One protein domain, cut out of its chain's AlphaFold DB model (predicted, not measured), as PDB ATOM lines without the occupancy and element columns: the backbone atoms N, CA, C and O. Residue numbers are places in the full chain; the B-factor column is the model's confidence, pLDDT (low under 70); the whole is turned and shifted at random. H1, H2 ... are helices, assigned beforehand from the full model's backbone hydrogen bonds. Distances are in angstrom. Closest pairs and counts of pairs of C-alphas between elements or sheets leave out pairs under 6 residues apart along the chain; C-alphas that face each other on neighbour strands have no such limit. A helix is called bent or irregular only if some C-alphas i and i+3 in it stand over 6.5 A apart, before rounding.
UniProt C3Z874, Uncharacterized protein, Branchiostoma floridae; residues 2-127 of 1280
ATOM      1  N   ALA A   2     -11.158  15.523 -29.778       36.09
ATOM      2  CA  ALA A   2     -12.540  15.051 -29.894       36.09
ATOM      3  C   ALA A   2     -13.307  16.066 -30.756       36.09
ATOM      4  O   ALA A   2     -13.139  17.269 -30.545       36.09
ATOM      5  N   ALA A   3     -14.064  15.603 -31.752       47.25
ATOM      6  CA  ALA A   3     -14.890  16.476 -32.578       47.25
ATOM      7  C   ALA A   3     -15.823  17.297 -31.668       47.25
ATOM      8  O   ALA A   3     -16.464  16.738 -30.777       47.25
ATOM      9  N   ARG A   4     -15.851  18.624 -31.842       63.19
ATOM     10  CA  ARG A   4     -16.814  19.487 -31.147       63.19
ATOM     11  C   ARG A   4     -18.209  19.111 -31.652       63.19
ATOM     12  O   ARG A   4     -18.507  19.388 -32.808       63.19
ATOM     13  N   LEU A   5     -19.010  18.469 -30.802       75.88
ATOM     14  CA  LEU A   5     -20.434  18.220 -31.046       75.88
ATOM     15  C   LEU A   5     -21.132  19.539 -31.384       75.88
ATOM     16  O   LEU A   5     -20.887  20.553 -30.732       75.88
ATOM     17  N   THR A   6     -21.998  19.526 -32.391       86.38
ATOM     18  CA  THR A   6     -22.820  20.683 -32.759       86.38
ATOM     19  C   THR A   6     -24.265  20.486 -32.304       86.38
ATOM     20  O   THR A   6     -24.776  19.369 -32.269       86.38
ATOM     21  N   PHE A   7     -24.969  21.579 -32.002       88.44
ATOM     22  CA  PHE A   7     -26.381  21.525 -31.603       88.44
ATOM     23  C   PHE A   7     -27.273  20.824 -32.647       88.44
ATOM     24  O   PHE A   7     -28.180  20.072 -32.297       88.44
ATOM     25  N   ALA A   8     -26.975  21.005 -33.939       88.31
ATOM     26  CA  ALA A   8     -27.708  20.361 -35.026       88.31
ATOM     27  C   ALA A   8     -27.543  18.830 -35.042       88.31
ATOM     28  O   ALA A   8     -28.490  18.119 -35.377       88.31
ATOM     29  N   GLU A   9     -26.363  18.316 -34.683       89.62
ATOM     30  CA  GLU A   9     -26.128  16.872 -34.555       89.62
ATOM     31  C   GLU A   9     -26.901  16.294 -33.369       89.62
ATOM     32  O   GLU A   9     -27.518  15.241 -33.513       89.62
ATOM     33  N   VAL A  10     -26.943  17.013 -32.241       90.25
ATOM     34  CA  VAL A  10     -27.710  16.604 -31.052       90.25
ATOM     35  C   VAL A  10     -29.205  16.527 -31.354       90.25
ATOM     36  O   VAL A  10     -29.828  15.501 -31.090       90.25
ATOM     37  N   LEU A  11     -29.779  17.571 -31.963       91.44
ATOM     38  CA  LEU A  11     -31.194  17.571 -32.351       91.44
ATOM     39  C   LEU A  11     -31.518  16.432 -33.319       91.44
ATOM     40  O   LEU A  11     -32.522  15.746 -33.147       91.44
ATOM     41  N   ARG A  12     -30.659  16.210 -34.323       90.56
ATOM     42  CA  ARG A  12     -30.856  15.126 -35.290       90.56
ATOM     43  C   ARG A  12     -30.839  13.761 -34.611       90.56
ATOM     44  O   ARG A  12     -31.713  12.958 -34.909       90.56
ATOM     45  N   GLY A  13     -29.878  13.515 -33.720       90.00
ATOM     46  CA  GLY A  13     -29.789  12.258 -32.973       90.00
ATOM     47  C   GLY A  13     -31.033  12.012 -32.121       90.00
ATOM     48  O   GLY A  13     -31.624  10.943 -32.193       90.00
ATOM     49  N   ARG A  14     -31.500  13.034 -31.397       90.88
ATOM     50  CA  ARG A  14     -32.694  12.945 -30.541       90.88
ATOM     51  C   ARG A  14     -33.976  12.671 -31.308       90.88
ATOM     52  O   ARG A  14     -34.751  11.806 -30.923       90.88
ATOM     53  N   VAL A  15     -34.189  13.409 -32.393       91.31
ATOM     54  CA  VAL A  15     -35.367  13.217 -33.238       91.31
ATOM     55  C   VAL A  15     -35.320  11.847 -33.912       91.31
ATOM     56  O   VAL A  15     -36.357  11.204 -34.007       91.31
ATOM     57  N   ALA A  16     -34.142  11.375 -34.334       90.25
ATOM     58  CA  ALA A  16     -33.995  10.033 -34.893       90.25
ATOM     59  C   ALA A  16     -34.382   8.944 -33.879       90.25
ATOM     60  O   ALA A  16     -35.186   8.091 -34.229       90.25
ATOM     61  N   LEU A  17     -33.914   9.028 -32.626       89.31
ATOM     62  CA  LEU A  17     -34.284   8.076 -31.567       89.31
ATOM     63  C   LEU A  17     -35.801   8.026 -31.328       89.31
ATOM     64  O   LEU A  17     -36.386   6.948 -31.291       89.31
ATOM     65  N   LEU A  18     -36.463   9.184 -31.229       88.94
ATOM     66  CA  LEU A  18     -37.920   9.235 -31.038       88.94
ATOM     67  C   LEU A  18     -38.696   8.673 -32.236       88.94
ATOM     68  O   LEU A  18     -39.744   8.056 -32.057       88.94
ATOM     69  N   LEU A  19     -38.200   8.896 -33.455       88.12
ATOM     70  CA  LEU A  19     -38.798   8.339 -34.670       88.12
ATOM     71  C   LEU A  19     -38.584   6.824 -34.759       88.12
ATOM     72  O   LEU A  19     -39.506   6.120 -35.157       88.12
ATOM     73  N   GLU A  20     -37.418   6.318 -34.352       87.75
ATOM     74  CA  GLU A  20     -37.146   4.878 -34.257       87.75
ATOM     75  C   GLU A  20     -38.119   4.211 -33.270       87.75
ATOM     76  O   GLU A  20     -38.822   3.272 -33.645       87.75
ATOM     77  N   GLU A  21     -38.281   4.760 -32.061       87.25
ATOM     78  CA  GLU A  21     -39.263   4.271 -31.079       87.25
ATOM     79  C   GLU A  21     -40.713   4.356 -31.604       87.25
ATOM     80  O   GLU A  21     -41.533   3.453 -31.391       87.25
ATOM     81  N   GLN A  22     -41.050   5.427 -32.334       85.25
ATOM     82  CA  GLN A  22     -42.356   5.573 -32.980       85.25
ATOM     83  C   GLN A  22     -42.602   4.471 -34.021       85.25
ATOM     84  O   GLN A  22     -43.697   3.896 -34.055       85.25
ATOM     85  N   GLU A  23     -41.615   4.186 -34.870       83.69
ATOM     86  CA  GLU A  23     -41.692   3.159 -35.909       83.69
ATOM     87  C   GLU A  23     -41.781   1.745 -35.316       83.69
ATOM     88  O   GLU A  23     -42.549   0.926 -35.829       83.69
ATOM     89  N   GLU A  24     -41.086   1.476 -34.207       82.19
ATOM     90  CA  GLU A  24     -41.178   0.210 -33.468       82.19
ATOM     91  C   GLU A  24     -42.568  -0.001 -32.847       82.19
ATOM     92  O   GLU A  24     -43.118  -1.105 -32.892       82.19
ATOM     93  N   SER A  25     -43.183   1.065 -32.322       74.12
ATOM     94  CA  SER A  25     -44.511   0.997 -31.693       74.12
ATOM     95  C   SER A  25     -45.672   0.808 -32.686       74.12
ATOM     96  O   SER A  25     -46.743   0.318 -32.310       74.12
ATOM     97  N   ARG A  26     -45.498   1.194 -33.962       68.56
ATOM     98  CA  ARG A  26     -46.548   1.163 -34.996       68.56
ATOM     99  C   ARG A  26     -46.176   0.241 -36.150       68.56
ATOM    100  O   ARG A  26     -45.546   0.643 -37.130       68.56
ATOM    101  N   VAL A  27     -46.689  -0.986 -36.082       50.44
ATOM    102  CA  VAL A  27     -46.571  -1.983 -37.153       50.44
ATOM    103  C   VAL A  27     -47.036  -1.362 -38.484       50.44
ATOM    104  O   VAL A  27     -48.182  -0.935 -38.603       50.44
ATOM    105  N   HIS A  28     -46.138  -1.322 -39.477       53.28
ATOM    106  CA  HIS A  28     -46.327  -0.842 -40.864       53.28
ATOM    107  C   HIS A  28     -46.077   0.645 -41.187       53.28
ATOM    108  O   HIS A  28     -46.193   0.997 -42.364       53.28
ATOM    109  N   MET A  29     -45.694   1.508 -40.234       59.34
ATOM    110  CA  MET A  29     -45.435   2.929 -40.545       59.34
ATOM    111  C   MET A  29     -44.061   3.153 -41.215       59.34
ATOM    112  O   MET A  29     -43.997   3.783 -42.268       59.34
ATOM    113  N   GLY A  30     -42.983   2.557 -40.689       59.53
ATOM    114  CA  GLY A  30     -41.612   2.811 -41.172       59.53
ATOM    115  C   GLY A  30     -41.301   2.301 -42.589       59.53
ATOM    116  O   GLY A  30     -40.544   2.925 -43.328       59.53
ATOM    117  N   SER A  31     -41.918   1.198 -43.036       64.75
ATOM    118  CA  SER A  31     -41.545   0.548 -44.308       64.75
ATOM    119  C   SER A  31     -42.406   0.923 -45.520       64.75
ATOM    120  O   SER A  31     -41.951   0.757 -46.650       64.75
ATOM    121  N   ASN A  32     -43.623   1.444 -45.316       76.50
ATOM    122  CA  ASN A  32     -44.610   1.635 -46.391       76.50
ATOM    123  C   ASN A  32     -45.248   3.035 -46.443       76.50
ATOM    124  O   ASN A  32     -46.155   3.237 -47.255       76.50
ATOM    125  N   TRP A  33     -44.802   4.006 -45.633       83.69
ATOM    126  CA  TRP A  33     -45.415   5.343 -45.587       83.69
ATOM    127  C   TRP A  33     -45.464   6.026 -46.959       83.69
ATOM    128  O   TRP A  33     -46.481   6.612 -47.314       83.69
ATOM    129  N   LEU A  34     -44.412   5.887 -47.776       85.44
ATOM    130  CA  LEU A  34     -44.360   6.503 -49.104       85.44
ATOM    131  C   LEU A  34     -45.412   5.899 -50.048       85.44
ATOM    132  O   LEU A  34     -46.007   6.611 -50.853       85.44
ATOM    133  N   SER A  35     -45.678   4.596 -49.918       83.88
ATOM    134  CA  SER A  35     -46.726   3.889 -50.662       83.88
ATOM    135  C   SER A  35     -48.127   4.282 -50.180       83.88
ATOM    136  O   SER A  35     -49.037   4.423 -50.993       83.88
ATOM    137  N   GLN A  36     -48.305   4.492 -48.871       82.69
ATOM    138  CA  GLN A  36     -49.565   4.970 -48.290       82.69
ATOM    139  C   GLN A  36     -49.861   6.416 -48.705       82.69
ATOM    140  O   GLN A  36     -50.979   6.714 -49.115       82.69
ATOM    141  N   GLU A  37     -48.850   7.284 -48.696       84.06
ATOM    142  CA  GLU A  37     -48.966   8.674 -49.141       84.06
ATOM    143  C   GLU A  37     -49.220   8.758 -50.655       84.06
ATOM    144  O   GLU A  37     -50.015   9.577 -51.117       84.06
ATOM    145  N   ALA A  38     -48.624   7.849 -51.441       83.25
ATOM    146  CA  ALA A  38     -48.925   7.694 -52.865       83.25
ATOM    147  C   ALA A  38     -50.381   7.251 -53.119       83.25
ATOM    148  O   ALA A  38     -50.991   7.661 -54.107       83.25
ATOM    149  N   ALA A  39     -50.948   6.432 -52.228       82.56
ATOM    150  CA  ALA A  39     -52.349   6.013 -52.280       82.56
ATOM    151  C   ALA A  39     -53.317   7.085 -51.734       82.56
ATOM    152  O   ALA A  39     -54.501   7.094 -52.086       82.56
ATOM    153  N   ALA A  40     -52.831   8.021 -50.911       79.31
ATOM    154  CA  ALA A  40     -53.609   9.101 -50.314       79.31
ATOM    155  C   ALA A  40     -53.923  10.218 -51.330       79.31
ATOM    156  O   ALA A  40     -53.348  11.308 -51.325       79.31
ATOM    157  N   SER A  41     -54.927   9.978 -52.180       74.19
ATOM    158  CA  SER A  41     -55.396  10.924 -53.211       74.19
ATOM    159  C   SER A  41     -55.684  12.344 -52.684       74.19
ATOM    160  O   SER A  41     -55.526  13.327 -53.411       74.19
ATOM    161  N   LYS A  42     -56.100  12.498 -51.417       75.50
ATOM    162  CA  LYS A  42     -56.332  13.816 -50.791       75.50
ATOM    163  C   LYS A  42     -55.023  14.588 -50.575       75.50
ATOM    164  O   LYS A  42     -54.980  15.775 -50.889       75.50
ATOM    165  N   ALA A  43     -53.960  13.927 -50.117       72.94
ATOM    166  CA  ALA A  43     -52.686  14.573 -49.814       72.94
ATOM    167  C   ALA A  43     -51.942  15.027 -51.080       72.94
ATOM    168  O   ALA A  43     -51.481  16.167 -51.157       72.94
ATOM    169  N   ILE A  44     -51.931  14.195 -52.131       80.44
ATOM    170  CA  ILE A  44     -51.319  14.547 -53.424       80.44
ATOM    171  C   ILE A  44     -52.039  15.734 -54.071       80.44
ATOM    172  O   ILE A  44     -51.386  16.651 -54.564       80.44
ATOM    173  N   ARG A  45     -53.379  15.757 -54.035       75.50
ATOM    174  CA  ARG A  45     -54.166  16.878 -54.575       75.50
ATOM    175  C   ARG A  45     -53.909  18.185 -53.828       75.50
ATOM    176  O   ARG A  45     -53.825  19.228 -54.464       75.50
ATOM    177  N   GLN A  46     -53.755  18.132 -52.504       74.94
ATOM    178  CA  GLN A  46     -53.471  19.316 -51.689       74.94
ATOM    179  C   GLN A  46     -52.044  19.840 -51.880       74.94
ATOM    180  O   GLN A  46     -51.837  21.050 -51.917       74.94
ATOM    181  N   ALA A  47     -51.063  18.949 -52.019       77.12
ATOM    182  CA  ALA A  47     -49.662  19.320 -52.197       77.12
ATOM    183  C   ALA A  47     -49.275  19.611 -53.664       77.12
ATOM    184  O   ALA A  47     -48.200  20.150 -53.931       77.12
ATOM    185  N   GLY A  48     -50.122  19.231 -54.626       80.00
ATOM    186  CA  GLY A  48     -49.961  19.444 -56.068       80.00
ATOM    187  C   GLY A  48     -48.994  18.473 -56.754       80.00
ATOM    188  O   GLY A  48     -49.292  17.963 -57.831       80.00
ATOM    189  N   THR A  49     -47.844  18.177 -56.140       85.38
ATOM    190  CA  THR A  49     -46.870  17.197 -56.652       85.38
ATOM    191  C   THR A  49     -46.605  16.098 -55.633       85.38
ATOM    192  O   THR A  49     -46.644  16.338 -54.427       85.38
ATOM    193  N   PHE A  50     -46.251  14.899 -56.107       84.06
ATOM    194  CA  PHE A  50     -45.912  13.784 -55.217       84.06
ATOM    195  C   PHE A  50     -44.712  14.098 -54.307       84.06
ATOM    196  O   PHE A  50     -44.728  13.770 -53.125       84.06
ATOM    197  N   ARG A  51     -43.699  14.815 -54.818       85.44
ATOM    198  CA  ARG A  51     -42.543  15.245 -54.013       85.44
ATOM    199  C   ARG A  51     -42.951  16.189 -52.883       85.44
ATOM    200  O   ARG A  51     -42.430  16.070 -51.779       85.44
ATOM    201  N   GLN A  52     -43.874  17.109 -53.156       84.38
ATOM    202  CA  GLN A  52     -44.381  18.026 -52.141       84.38
ATOM    203  C   GLN A  52     -45.270  17.298 -51.125       84.38
ATOM    204  O   GLN A  52     -45.162  17.589 -49.941       84.38
ATOM    205  N   ALA A  53     -46.089  16.331 -51.558       81.56
ATOM    206  CA  ALA A  53     -46.899  15.503 -50.660       81.56
ATOM    207  C   ALA A  53     -46.011  14.713 -49.692       81.56
ATOM    208  O   ALA A  53     -46.169  14.820 -48.481       81.56
ATOM    209  N   ALA A  54     -44.983  14.041 -50.218       85.25
ATOM    210  CA  ALA A  54     -44.002  13.326 -49.406       85.25
ATOM    211  C   ALA A  54     -43.264  14.253 -48.422       85.25
ATOM    212  O   ALA A  54     -43.010  13.872 -47.283       85.25
ATOM    213  N   TRP A  55     -42.941  15.486 -48.827       85.94
ATOM    214  CA  TRP A  55     -42.314  16.467 -47.937       85.94
ATOM    215  C   TRP A  55     -43.258  16.961 -46.833       85.94
ATOM    216  O   TRP A  55     -42.845  17.063 -45.681       85.94
ATOM    217  N   VAL A  56     -44.525  17.237 -47.158       82.94
ATOM    218  CA  VAL A  56     -45.551  17.633 -46.177       82.94
ATOM    219  C   VAL A  56     -45.817  16.504 -45.185       82.94
ATOM    220  O   VAL A  56     -45.909  16.768 -43.988       82.94
ATOM    221  N   TYR A  57     -45.858  15.255 -45.655       85.56
ATOM    222  CA  TYR A  57     -45.942  14.086 -44.787       85.56
ATOM    223  C   TYR A  57     -44.764  14.037 -43.809       85.56
ATOM    224  O   TYR A  57     -44.976  14.012 -42.597       85.56
ATOM    225  N   LEU A  58     -43.524  14.118 -44.308       86.50
ATOM    226  CA  LEU A  58     -42.331  14.125 -43.454       86.50
ATOM    227  C   LEU A  58     -42.361  15.274 -42.442       86.50
ATOM    228  O   LEU A  58     -42.066  15.060 -41.270       86.50
ATOM    229  N   LEU A  59     -42.776  16.475 -42.852       86.25
ATOM    230  CA  LEU A  59     -42.965  17.596 -41.931       86.25
ATOM    231  C   LEU A  59     -44.012  17.283 -40.858       86.25
ATOM    232  O   LEU A  59     -43.781  17.605 -39.696       86.25
ATOM    233  N   SER A  60     -45.128  16.645 -41.208       82.69
ATOM    234  CA  SER A  60     -46.186  16.300 -40.248       82.69
ATOM    235  C   SER A  60     -45.746  15.266 -39.204       82.69
ATOM    236  O   SER A  60     -46.242  15.293 -38.082       82.69
ATOM    237  N   VAL A  61     -44.789  14.397 -39.551       84.94
ATOM    238  CA  VAL A  61     -44.241  13.369 -38.652       84.94
ATOM    239  C   VAL A  61     -43.086  13.922 -37.812       84.94
ATOM    240  O   VAL A  61     -43.044  13.719 -36.601       84.94
ATOM    241  N   VAL A  62     -42.169  14.672 -38.429       88.62
ATOM    242  CA  VAL A  62     -40.957  15.183 -37.770       88.62
ATOM    243  C   VAL A  62     -41.245  16.405 -36.896       88.62
ATOM    244  O   VAL A  62     -40.645  16.541 -35.831       88.62
ATOM    245  N   SER A  63     -42.145  17.305 -37.312       87.56
ATOM    246  CA  SER A  63     -42.371  18.572 -36.592       87.56
ATOM    247  C   SER A  63     -42.865  18.377 -35.154       87.56
ATOM    248  O   SER A  63     -42.326  19.053 -34.282       87.56
ATOM    249  N   PRO A  64     -43.813  17.463 -34.856       84.62
ATOM    250  CA  PRO A  64     -44.224  17.201 -33.479       84.62
ATOM    251  C   PRO A  64     -43.086  16.648 -32.613       84.62
ATOM    252  O   PRO A  64     -42.887  17.126 -31.503       84.62
ATOM    253  N   MET A  65     -42.285  15.708 -33.135       88.38
ATOM    254  CA  MET A  65     -41.129  15.158 -32.406       88.38
ATOM    255  C   MET A  65     -40.079  16.237 -32.131       88.38
ATOM    256  O   MET A  65     -39.558  16.352 -31.024       88.38
ATOM    257  N   LEU A  66     -39.795  17.079 -33.126       91.06
ATOM    258  CA  LEU A  66     -38.890  18.211 -32.963       91.06
ATOM    259  C   LEU A  66     -39.427  19.221 -31.938       91.06
ATOM    260  O   LEU A  66     -38.648  19.737 -31.140       91.06
ATOM    261  N   ALA A  67     -40.734  19.492 -31.936       89.50
ATOM    262  CA  ALA A  67     -41.365  20.382 -30.967       89.50
ATOM    263  C   ALA A  67     -41.258  19.838 -29.533       89.50
ATOM    264  O   ALA A  67     -40.955  20.612 -28.632       89.50
ATOM    265  N   GLU A  68     -41.429  18.529 -29.327       87.81
ATOM    266  CA  GLU A  68     -41.236  17.867 -28.025       87.81
ATOM    267  C   GLU A  68     -39.783  17.977 -27.541       87.81
ATOM    268  O   GLU A  68     -39.534  18.397 -26.410       87.81
ATOM    269  N   VAL A  69     -38.808  17.704 -28.417       90.88
ATOM    270  CA  VAL A  69     -37.379  17.854 -28.089       90.88
ATOM    271  C   VAL A  69     -37.035  19.307 -27.749       90.88
ATOM    272  O   VAL A  69     -36.340  19.561 -26.766       90.88
ATOM    273  N   ILE A  70     -37.528  20.277 -28.530       90.88
ATOM    274  CA  ILE A  70     -37.300  21.704 -28.264       90.88
ATOM    275  C   ILE A  70     -37.970  22.121 -26.955       90.88
ATOM    276  O   ILE A  70     -37.327  22.777 -26.146       90.88
ATOM    277  N   ALA A  71     -39.220  21.723 -26.711       86.88
ATOM    278  CA  ALA A  71     -39.930  22.054 -25.478       86.88
ATOM    279  C   ALA A  71     -39.244  21.461 -24.240       86.88
ATOM    280  O   ALA A  71     -39.206  22.102 -23.188       86.88
ATOM    281  N   PHE A  72     -38.660  20.266 -24.364       88.31
ATOM    282  CA  PHE A  72     -37.843  19.670 -23.313       88.31
ATOM    283  C   PHE A  72     -36.530  20.443 -23.105       88.31
ATOM    284  O   PHE A  72     -36.167  20.750 -21.970       88.31
ATOM    285  N   PHE A  73     -35.823  20.796 -24.183       91.12
ATOM    286  CA  PHE A  73     -34.546  21.517 -24.113       91.12
ATOM    287  C   PHE A  73     -34.666  22.980 -23.698       91.12
ATOM    288  O   PHE A  73     -33.722  23.497 -23.099       91.12
ATOM    289  N   ASP A  74     -35.789  23.629 -23.992       91.00
ATOM    290  CA  ASP A  74     -36.054  25.029 -23.657       91.00
ATOM    291  C   ASP A  74     -36.811  25.210 -22.336       91.00
ATOM    292  O   ASP A  74     -37.131  26.333 -21.939       91.00
ATOM    293  N   ARG A  75     -37.068  24.115 -21.611       87.88
ATOM    294  CA  ARG A  75     -37.600  24.176 -20.249       87.88
ATOM    295  C   ARG A  75     -36.758  25.155 -19.421       87.88
ATOM    296  O   ARG A  75     -35.532  25.066 -19.418       87.88
ATOM    297  N   ASN A  76     -37.413  26.088 -18.727       86.31
ATOM    298  CA  ASN A  76     -36.755  27.135 -17.928       86.31
ATOM    299  C   ASN A  76     -35.766  28.028 -18.717       86.31
ATOM    300  O   ASN A  76     -34.713  28.414 -18.198       86.31
ATOM    301  N   SER A  77     -36.074  28.320 -19.988       88.44
ATOM    302  CA  SER A  77     -35.226  29.120 -20.892       88.44
ATOM    303  C   SER A  77     -33.812  28.555 -21.060       88.44
ATOM    304  O   SER A  77     -32.843  29.286 -21.253       88.44
ATOM    305  N   ASN A  78     -33.660  27.236 -20.973       91.38
ATOM    306  CA  ASN A  78     -32.356  26.584 -20.985       91.38
ATOM    307  C   ASN A  78     -31.626  26.675 -22.342       91.38
ATOM    308  O   ASN A  78     -30.399  26.544 -22.367       91.38
ATOM    309  N   LEU A  79     -32.311  26.974 -23.460       90.81
ATOM    310  CA  LEU A  79     -31.636  27.276 -24.733       90.81
ATOM    311  C   LEU A  79     -30.926  28.638 -24.720       90.81
ATOM    312  O   LEU A  79     -29.932  28.808 -25.431       90.81
ATOM    313  N   ASP A  80     -31.360  29.589 -23.885       88.31
ATOM    314  CA  ASP A  80     -30.697  30.893 -23.769       88.31
ATOM    315  C   ASP A  80     -29.243  30.752 -23.307       88.31
ATOM    316  O   ASP A  80     -28.393  31.554 -23.703       88.31
ATOM    317  N   LEU A  81     -28.933  29.718 -22.517       88.06
ATOM    318  CA  LEU A  81     -27.574  29.428 -22.062       88.06
ATOM    319  C   LEU A  81     -26.626  29.153 -23.232       88.06
ATOM    320  O   LEU A  81     -25.484  29.604 -23.193       88.06
ATOM    321  N   LEU A  82     -27.086  28.480 -24.292       84.75
ATOM    322  CA  LEU A  82     -26.272  28.215 -25.482       84.75
ATOM    323  C   LEU A  82     -25.961  29.482 -26.282       84.75
ATOM    324  O   LEU A  82     -24.912  29.549 -26.923       84.75
ATOM    325  N   ILE A  83     -26.874  30.457 -26.269       81.44
ATOM    326  CA  ILE A  83     -26.785  31.682 -27.074       81.44
ATOM    327  C   ILE A  83     -26.017  32.775 -26.325       81.44
ATOM    328  O   ILE A  83     -25.193  33.477 -26.913       81.44
ATOM    329  N   LYS A  84     -26.307  32.953 -25.031       77.50
ATOM    330  CA  LYS A  84     -25.808  34.076 -24.226       77.50
ATOM    331  C   LYS A  84     -24.430  33.808 -23.622       77.50
ATOM    332  O   LYS A  84     -23.689  34.765 -23.383       77.50
ATOM    333  N   THR A  85     -24.070  32.547 -23.363       73.75
ATOM    334  CA  THR A  85     -22.803  32.242 -22.691       73.75
ATOM    335  C   THR A  85     -21.598  32.403 -23.615       73.75
ATOM    336  O   THR A  85     -21.595  31.961 -24.761       73.75
ATOM    337  N   LYS A  86     -20.532  33.013 -23.093       74.56
ATOM    338  CA  LYS A  86     -19.202  33.028 -23.733       74.56
ATOM    339  C   LYS A  86     -18.281  31.945 -23.164       74.56
ATOM    340  O   LYS A  86     -17.111  31.871 -23.535       74.56
ATOM    341  N   GLU A  87     -18.783  31.144 -22.228       82.75
ATOM    342  CA  GLU A  87     -18.008  30.164 -21.480       82.75
ATOM    343  C   GLU A  87     -18.037  28.802 -22.171       82.75
ATOM    344  O   GLU A  87     -19.070  28.139 -22.250       82.75
ATOM    345  N   GLU A  88     -16.868  28.358 -22.632       83.19
ATOM    346  CA  GLU A  88     -16.721  27.089 -23.352       83.19
ATOM    347  C   GLU A  88     -17.160  25.878 -22.508       83.19
ATOM    348  O   GLU A  88     -17.761  24.951 -23.046       83.19
ATOM    349  N   TRP A  89     -16.893  25.874 -21.196       87.75
ATOM    350  CA  TRP A  89     -17.242  24.747 -20.321       87.75
ATOM    351  C   TRP A  89     -18.760  24.570 -20.189       87.75
ATOM    352  O   TRP A  89     -19.243  23.441 -20.243       87.75
ATOM    353  N   LEU A  90     -19.509  25.675 -20.092       87.88
ATOM    354  CA  LEU A  90     -20.968  25.672 -19.984       87.88
ATOM    355  C   LEU A  90     -21.606  25.184 -21.289       87.88
ATOM    356  O   LEU A  90     -22.536  24.380 -21.272       87.88
ATOM    357  N   HIS A  91     -21.053  25.624 -22.424       88.19
ATOM    358  CA  HIS A  91     -21.487  25.192 -23.749       88.19
ATOM    359  C   HIS A  91     -21.240  23.688 -23.964       88.19
ATOM    360  O   HIS A  91     -22.114  22.971 -24.453       88.19
ATOM    361  N   GLN A  92     -20.074  23.182 -23.543       88.00
ATOM    362  CA  GLN A  92     -19.754  21.754 -23.614       88.00
ATOM    363  C   GLN A  92     -20.582  20.906 -22.644       88.00
ATOM    364  O   GLN A  92     -20.963  19.797 -23.010       88.00
ATOM    365  N   LEU A  93     -20.881  21.411 -21.444       89.69
ATOM    366  CA  LEU A  93     -21.752  20.730 -20.483       89.69
ATOM    367  C   LEU A  93     -23.168  20.584 -21.041       89.69
ATOM    368  O   LEU A  93     -23.717  19.484 -21.025       89.69
ATOM    369  N   TRP A  94     -23.720  21.667 -21.599       92.44
ATOM    370  CA  TRP A  94     -25.041  21.655 -22.218       92.44
ATOM    371  C   TRP A  94     -25.117  20.607 -23.334       92.44
ATOM    372  O   TRP A  94     -25.962  19.716 -23.293       92.44
ATOM    373  N   LEU A  95     -24.191  20.660 -24.302       91.25
ATOM    374  CA  LEU A  95     -24.175  19.723 -25.432       91.25
ATOM    375  C   LEU A  95     -23.880  18.285 -24.989       91.25
ATOM    376  O   LEU A  95     -24.444  17.351 -25.553       91.25
ATOM    377  N   GLY A  96     -23.028  18.102 -23.978       88.88
ATOM    378  CA  GLY A  96     -22.668  16.792 -23.438       88.88
ATOM    379  C   GLY A  96     -23.825  16.084 -22.735       88.88
ATOM    380  O   GLY A  96     -24.004  14.886 -22.940       88.88
ATOM    381  N   ILE A  97     -24.630  16.813 -21.953       90.44
ATOM    382  CA  ILE A  97     -25.854  16.271 -21.339       90.44
ATOM    383  C   ILE A  97     -26.907  16.024 -22.422       90.44
ATOM    384  O   ILE A  97     -27.449  14.924 -22.519       90.44
ATOM    385  N   ALA A  98     -27.149  17.012 -23.289       90.25
ATOM    386  CA  ALA A  98     -28.181  16.933 -24.318       90.25
ATOM    387  C   ALA A  98     -27.953  15.790 -25.320       90.25
ATOM    388  O   ALA A  98     -28.926  15.221 -25.808       90.25
ATOM    389  N   ALA A  99     -26.700  15.423 -25.604       89.00
ATOM    390  CA  ALA A  99     -26.340  14.329 -26.508       89.00
ATOM    391  C   ALA A  99     -26.359  12.928 -25.870       89.00
ATOM    392  O   ALA A  99     -26.202  11.950 -26.592       89.00
ATOM    393  N   ASN A 100     -26.481  12.809 -24.543       87.50
ATOM    394  CA  ASN A 100     -26.376  11.523 -23.849       87.50
ATOM    395  C   ASN A 100     -27.751  10.903 -23.566       87.50
ATOM    396  O   ASN A 100     -28.533  11.443 -22.783       87.50
ATOM    397  N   ASP A 101     -28.057   9.776 -24.203       81.56
ATOM    398  CA  ASP A 101     -29.379   9.126 -24.169       81.56
ATOM    399  C   ASP A 101     -29.798   8.615 -22.797       81.56
ATOM    400  O   ASP A 101     -30.981   8.551 -22.497       81.56
ATOM    401  N   LYS A 102     -28.833   8.326 -21.927       80.75
ATOM    402  CA  LYS A 102     -29.116   7.914 -20.551       80.75
ATOM    403  C   LYS A 102     -29.290   9.095 -19.604       80.75
ATOM    404  O   LYS A 102     -29.943   8.965 -18.577       80.75
ATOM    405  N   ALA A 103     -28.702  10.245 -19.941       81.69
ATOM    406  CA  ALA A 103     -28.888  11.468 -19.171       81.69
ATOM    407  C   ALA A 103     -30.273  12.075 -19.434       81.69
ATOM    408  O   ALA A 103     -30.972  12.439 -18.494       81.69
ATOM    409  N   VAL A 104     -30.677  12.171 -20.706       85.25
ATOM    410  CA  VAL A 104     -31.978  12.717 -21.114       85.25
ATOM    411  C   VAL A 104     -32.943  11.579 -21.419       85.25
ATOM    412  O   VAL A 104     -32.937  11.033 -22.517       85.25
ATOM    413  N   ASN A 105     -33.795  11.265 -20.446       80.31
ATOM    414  CA  ASN A 105     -34.820  10.233 -20.560       80.31
ATOM    415  C   ASN A 105     -36.101  10.809 -21.193       80.31
ATOM    416  O   ASN A 105     -37.016  11.202 -20.471       80.31
ATOM    417  N   LEU A 106     -36.121  10.938 -22.521       84.12
ATOM    418  CA  LEU A 106     -37.287  11.377 -23.293       84.12
ATOM    419  C   LEU A 106     -37.640  10.288 -24.307       84.12
ATOM    420  O   LEU A 106     -36.891  10.100 -25.267       84.12
ATOM    421  N   HIS A 107     -38.769   9.612 -24.097       84.81
ATOM    422  CA  HIS A 107     -39.247   8.538 -24.966       84.81
ATOM    423  C   HIS A 107     -40.470   8.959 -25.787       84.81
ATOM    424  O   HIS A 107     -41.187   9.913 -25.465       84.81
ATOM    425  N   TYR A 108     -40.760   8.211 -26.849       83.00
ATOM    426  CA  TYR A 108     -41.929   8.432 -27.697       83.00
ATOM    427  C   TYR A 108     -43.243   8.341 -26.906       83.00
ATOM    428  O   TYR A 108     -44.169   9.113 -27.166       83.00
ATOM    429  N   GLU A 109     -43.330   7.467 -25.895       78.19
ATOM    430  CA  GLU A 109     -44.514   7.374 -25.027       78.19
ATOM    431  C   GLU A 109     -44.804   8.684 -24.279       78.19
ATOM    432  O   GLU A 109     -45.971   9.055 -24.123       78.19
ATOM    433  N   ASP A 110     -43.757   9.423 -23.894       76.31
ATOM    434  CA  ASP A 110     -43.879  10.703 -23.197       76.31
ATOM    435  C   ASP A 110     -44.454  11.795 -24.101       76.31
ATOM    436  O   ASP A 110     -45.032  12.758 -23.597       76.31
ATOM    437  N   CYS A 111     -44.339  11.645 -25.427       81.12
ATOM    438  CA  CYS A 111     -44.824  12.578 -26.452       81.12
ATOM    439  C   CYS A 111     -46.328  12.411 -26.758       81.12
ATOM    440  O   CYS A 111     -46.922  13.182 -27.522       81.12
ATOM    441  N   LEU A 112     -46.970  11.392 -26.180       77.00
ATOM    442  CA  LEU A 112     -48.374  11.076 -26.426       77.00
ATOM    443  C   LEU A 112     -49.315  11.854 -25.491       77.00
ATOM    444  O   LEU A 112     -48.986  12.219 -24.363       77.00
ATOM    445  N   SER A 113     -50.538  12.108 -25.952       67.62
ATOM    446  CA  SER A 113     -51.642  12.555 -25.098       67.62
ATOM    447  C   SER A 113     -51.952  11.465 -24.055       67.62
ATOM    448  O   SER A 113     -52.116  10.303 -24.452       67.62
ATOM    449  N   PRO A 114     -52.108  11.817 -22.758       56.72
ATOM    450  CA  PRO A 114     -52.306  10.856 -21.666       56.72
ATOM    451  C   PRO A 114     -53.444   9.857 -21.899       56.72
ATOM    452  O   PRO A 114     -53.339   8.696 -21.505       56.72
ATOM    453  N   LYS A 115     -54.525  10.290 -22.564       50.41
ATOM    454  CA  LYS A 115     -55.711   9.458 -22.805       50.41
ATOM    455  C   LYS A 115     -55.878   9.023 -24.260       50.41
ATOM    456  O   LYS A 115     -56.205   7.865 -24.498       50.41
ATOM    457  N   LYS A 116     -55.656   9.913 -25.240       60.97
ATOM    458  CA  LYS A 116     -55.832   9.570 -26.668       60.97
ATOM    459  C   LYS A 116     -54.701   8.698 -27.209       60.97
ATOM    460  O   LYS A 116     -54.879   8.084 -28.256       60.97
ATOM    461  N   ARG A 117     -53.549   8.644 -26.520       69.44
ATOM    462  CA  ARG A 117     -52.337   7.929 -26.970       69.44
ATOM    463  C   ARG A 117     -51.905   8.342 -28.391       69.44
ATOM    464  O   ARG A 117     -51.289   7.575 -29.125       69.44
ATOM    465  N   THR A 118     -52.234   9.572 -28.785       74.06
ATOM    466  CA  THR A 118     -51.813  10.211 -30.038       74.06
ATOM    467  C   THR A 118     -50.784  11.287 -29.741       74.06
ATOM    468  O   THR A 118     -50.861  11.922 -28.692       74.06
ATOM    469  N   VAL A 119     -49.855  11.524 -30.666       74.75
ATOM    470  CA  VAL A 119     -48.856  12.594 -30.550       74.75
ATOM    471  C   VAL A 119     -49.546  13.941 -30.315       74.75
ATOM    472  O   VAL A 119     -50.574  14.228 -30.937       74.75
ATOM    473  N   ARG A 120     -49.020  14.742 -29.385       70.81
ATOM    474  CA  ARG A 120     -49.580  16.059 -29.062       70.81
ATOM    475  C   ARG A 120     -49.392  17.029 -30.230       70.81
ATOM    476  O   ARG A 120     -48.300  17.177 -30.761       70.81
ATOM    477  N   GLU A 121     -50.469  17.712 -30.611       66.19
ATOM    478  CA  GLU A 121     -50.427  18.757 -31.649       66.19
ATOM    479  C   GLU A 121     -49.817  20.064 -31.125       66.19
ATOM    480  O   GLU A 121     -49.174  20.797 -31.871       66.19
ATOM    481  N   THR A 122     -50.009  20.355 -29.834       68.31
ATOM    482  CA  THR A 122     -49.424  21.503 -29.139       68.31
ATOM    483  C   THR A 122     -48.657  21.021 -27.917       68.31
ATOM    484  O   THR A 122     -49.194  20.304 -27.070       68.31
ATOM    485  N   VAL A 123     -47.390  21.421 -27.832       74.56
ATOM    486  CA  VAL A 123     -46.489  21.022 -26.749       74.56
ATOM    487  C   VAL A 123     -46.299  22.211 -25.806       74.56
ATOM    488  O   VAL A 123     -45.731  23.223 -26.224       74.56
ATOM    489  N   PRO A 124     -46.784  22.148 -24.553       71.31
ATOM    490  CA  PRO A 124     -46.514  23.199 -23.587       71.31
ATOM    491  C   PRO A 124     -45.045  23.137 -23.155       71.31
ATOM    492  O   PRO A 124     -44.570  22.105 -22.677       71.31
ATOM    493  N   VAL A 125     -44.328  24.254 -23.283       79.94
ATOM    494  CA  VAL A 125     -42.998  24.391 -22.676       79.94
ATOM    495  C   VAL A 125     -43.187  24.493 -21.167       79.94
ATOM    496  O   VAL A 125     -43.843  25.410 -20.671       79.94
ATOM    497  N   GLN A 126     -42.662  23.512 -20.439       73.75
ATOM    498  CA  GLN A 126     -42.830  23.435 -18.991       73.75
ATOM    499  C   GLN A 126     -41.921  24.444 -18.271       73.75
ATOM    500  O   GLN A 126     -40.866  24.836 -18.771       73.75
ATOM    501  N   THR A 127     -42.321  24.831 -17.061       77.50
ATOM    502  CA  THR A 127     -41.442  25.482 -16.082       77.50
ATOM    503  C   THR A 127     -41.302  24.564 -14.873       77.50
ATOM    504  O   THR A 127     -42.261  23.911 -14.466       77.50
TER     505      THR A 127
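AT A GLANCE: This is residues 2 to 127 of the 1280 residues of an uncharacterized protein of Branchiostoma floridae (UniProt C3Z874). Two long helices, H1 and H4, cross as an X, with H1's residues 11 to 19 on H4's residues 62 to 69. H2 and H3 pack at the first end of H4, H5 and H6 make a small head beyond its other end, and short H7 packs on H1. The printed part has 126 residues with seven named helices, H1 to H7 in order, and no named strand; the class is all helix. It is loose, with a radius of gyration of the C-alphas of 17.2 A, and elongated, spanning 53 by 33 by 24 A.

IN THESE COORDINATES: H1, residues 7 to 25, begins at C-alpha 7 (-26.381, 21.525, -31.603) and is 27.4 A long. H2, residues 29 to 39, is irregular: C-alphas 31 and 34 are 8.1 A apart. H3 is residues 41 to 47. H4, residues 50 to 73, is 34.0 A long and ends at C-alpha 73 (-34.546, 21.517, -24.113). It has a kink of 32 degrees near residue 63; it is neither bent nor irregular, but only just: C-alphas 61 and 64 are 6.4 A apart. H5 is residues 80 to 84. H6, residues 88 to 98, is 15.3 A long. H7, residues 108 to 111, ends at C-alpha 111 (-44.824, 12.578, -26.452).

HOW THE PARTS SIT: H1 and H4 touch, their closest C-alphas being those of Val 15 and Leu 66, 6.1 A apart; at 72 degrees they are only just about perpendicular. H1 touches H7 with residues 18 to 22 alone, closest at the C-alphas of Leu 18 and Tyr 108, 5.3 A. H1 and H6 only just touch, only at their ends, with 3 pairs of C-alphas within 8 A, the closest Val 10 and Ala 98, 6.8 A; they run the same way at a shallow tilt of 7 degrees. H4 touches H2 with residues 50 to 57 alone, closest at the C-alphas of Glu 37 and Ala 54, 6.8 A, opposite ways at a steep tilt of 40 degrees. H3 and H4 touch only at the corner, closest at the C-alphas of Ala 47 and Ala 53, 5.0 A. H5 touches H6, closest at the C-alphas of Leu 82 and His 91, 5.9 A. H4 and H5 are apart. Every O i to N i+4 pair is within hydrogen-bond range in H1, H3, H5 and H6, against 5 of 7 in H2 and 18 of 20 in H4; H7 is too short for such a pair.

THE WHOLE: The C-alphas farthest apart, those of Ser 41 and Glu 87, are 52.7 A apart. Residues 84 to 89 stand free. The printed part has no cut, and no link is long. Residues 112 to 127 hold no named element. Mean pLDDT of the printed part is 81.0; residues 2 to 4, 26 to 31, 113 to 117 and 121 to 122 are under 70.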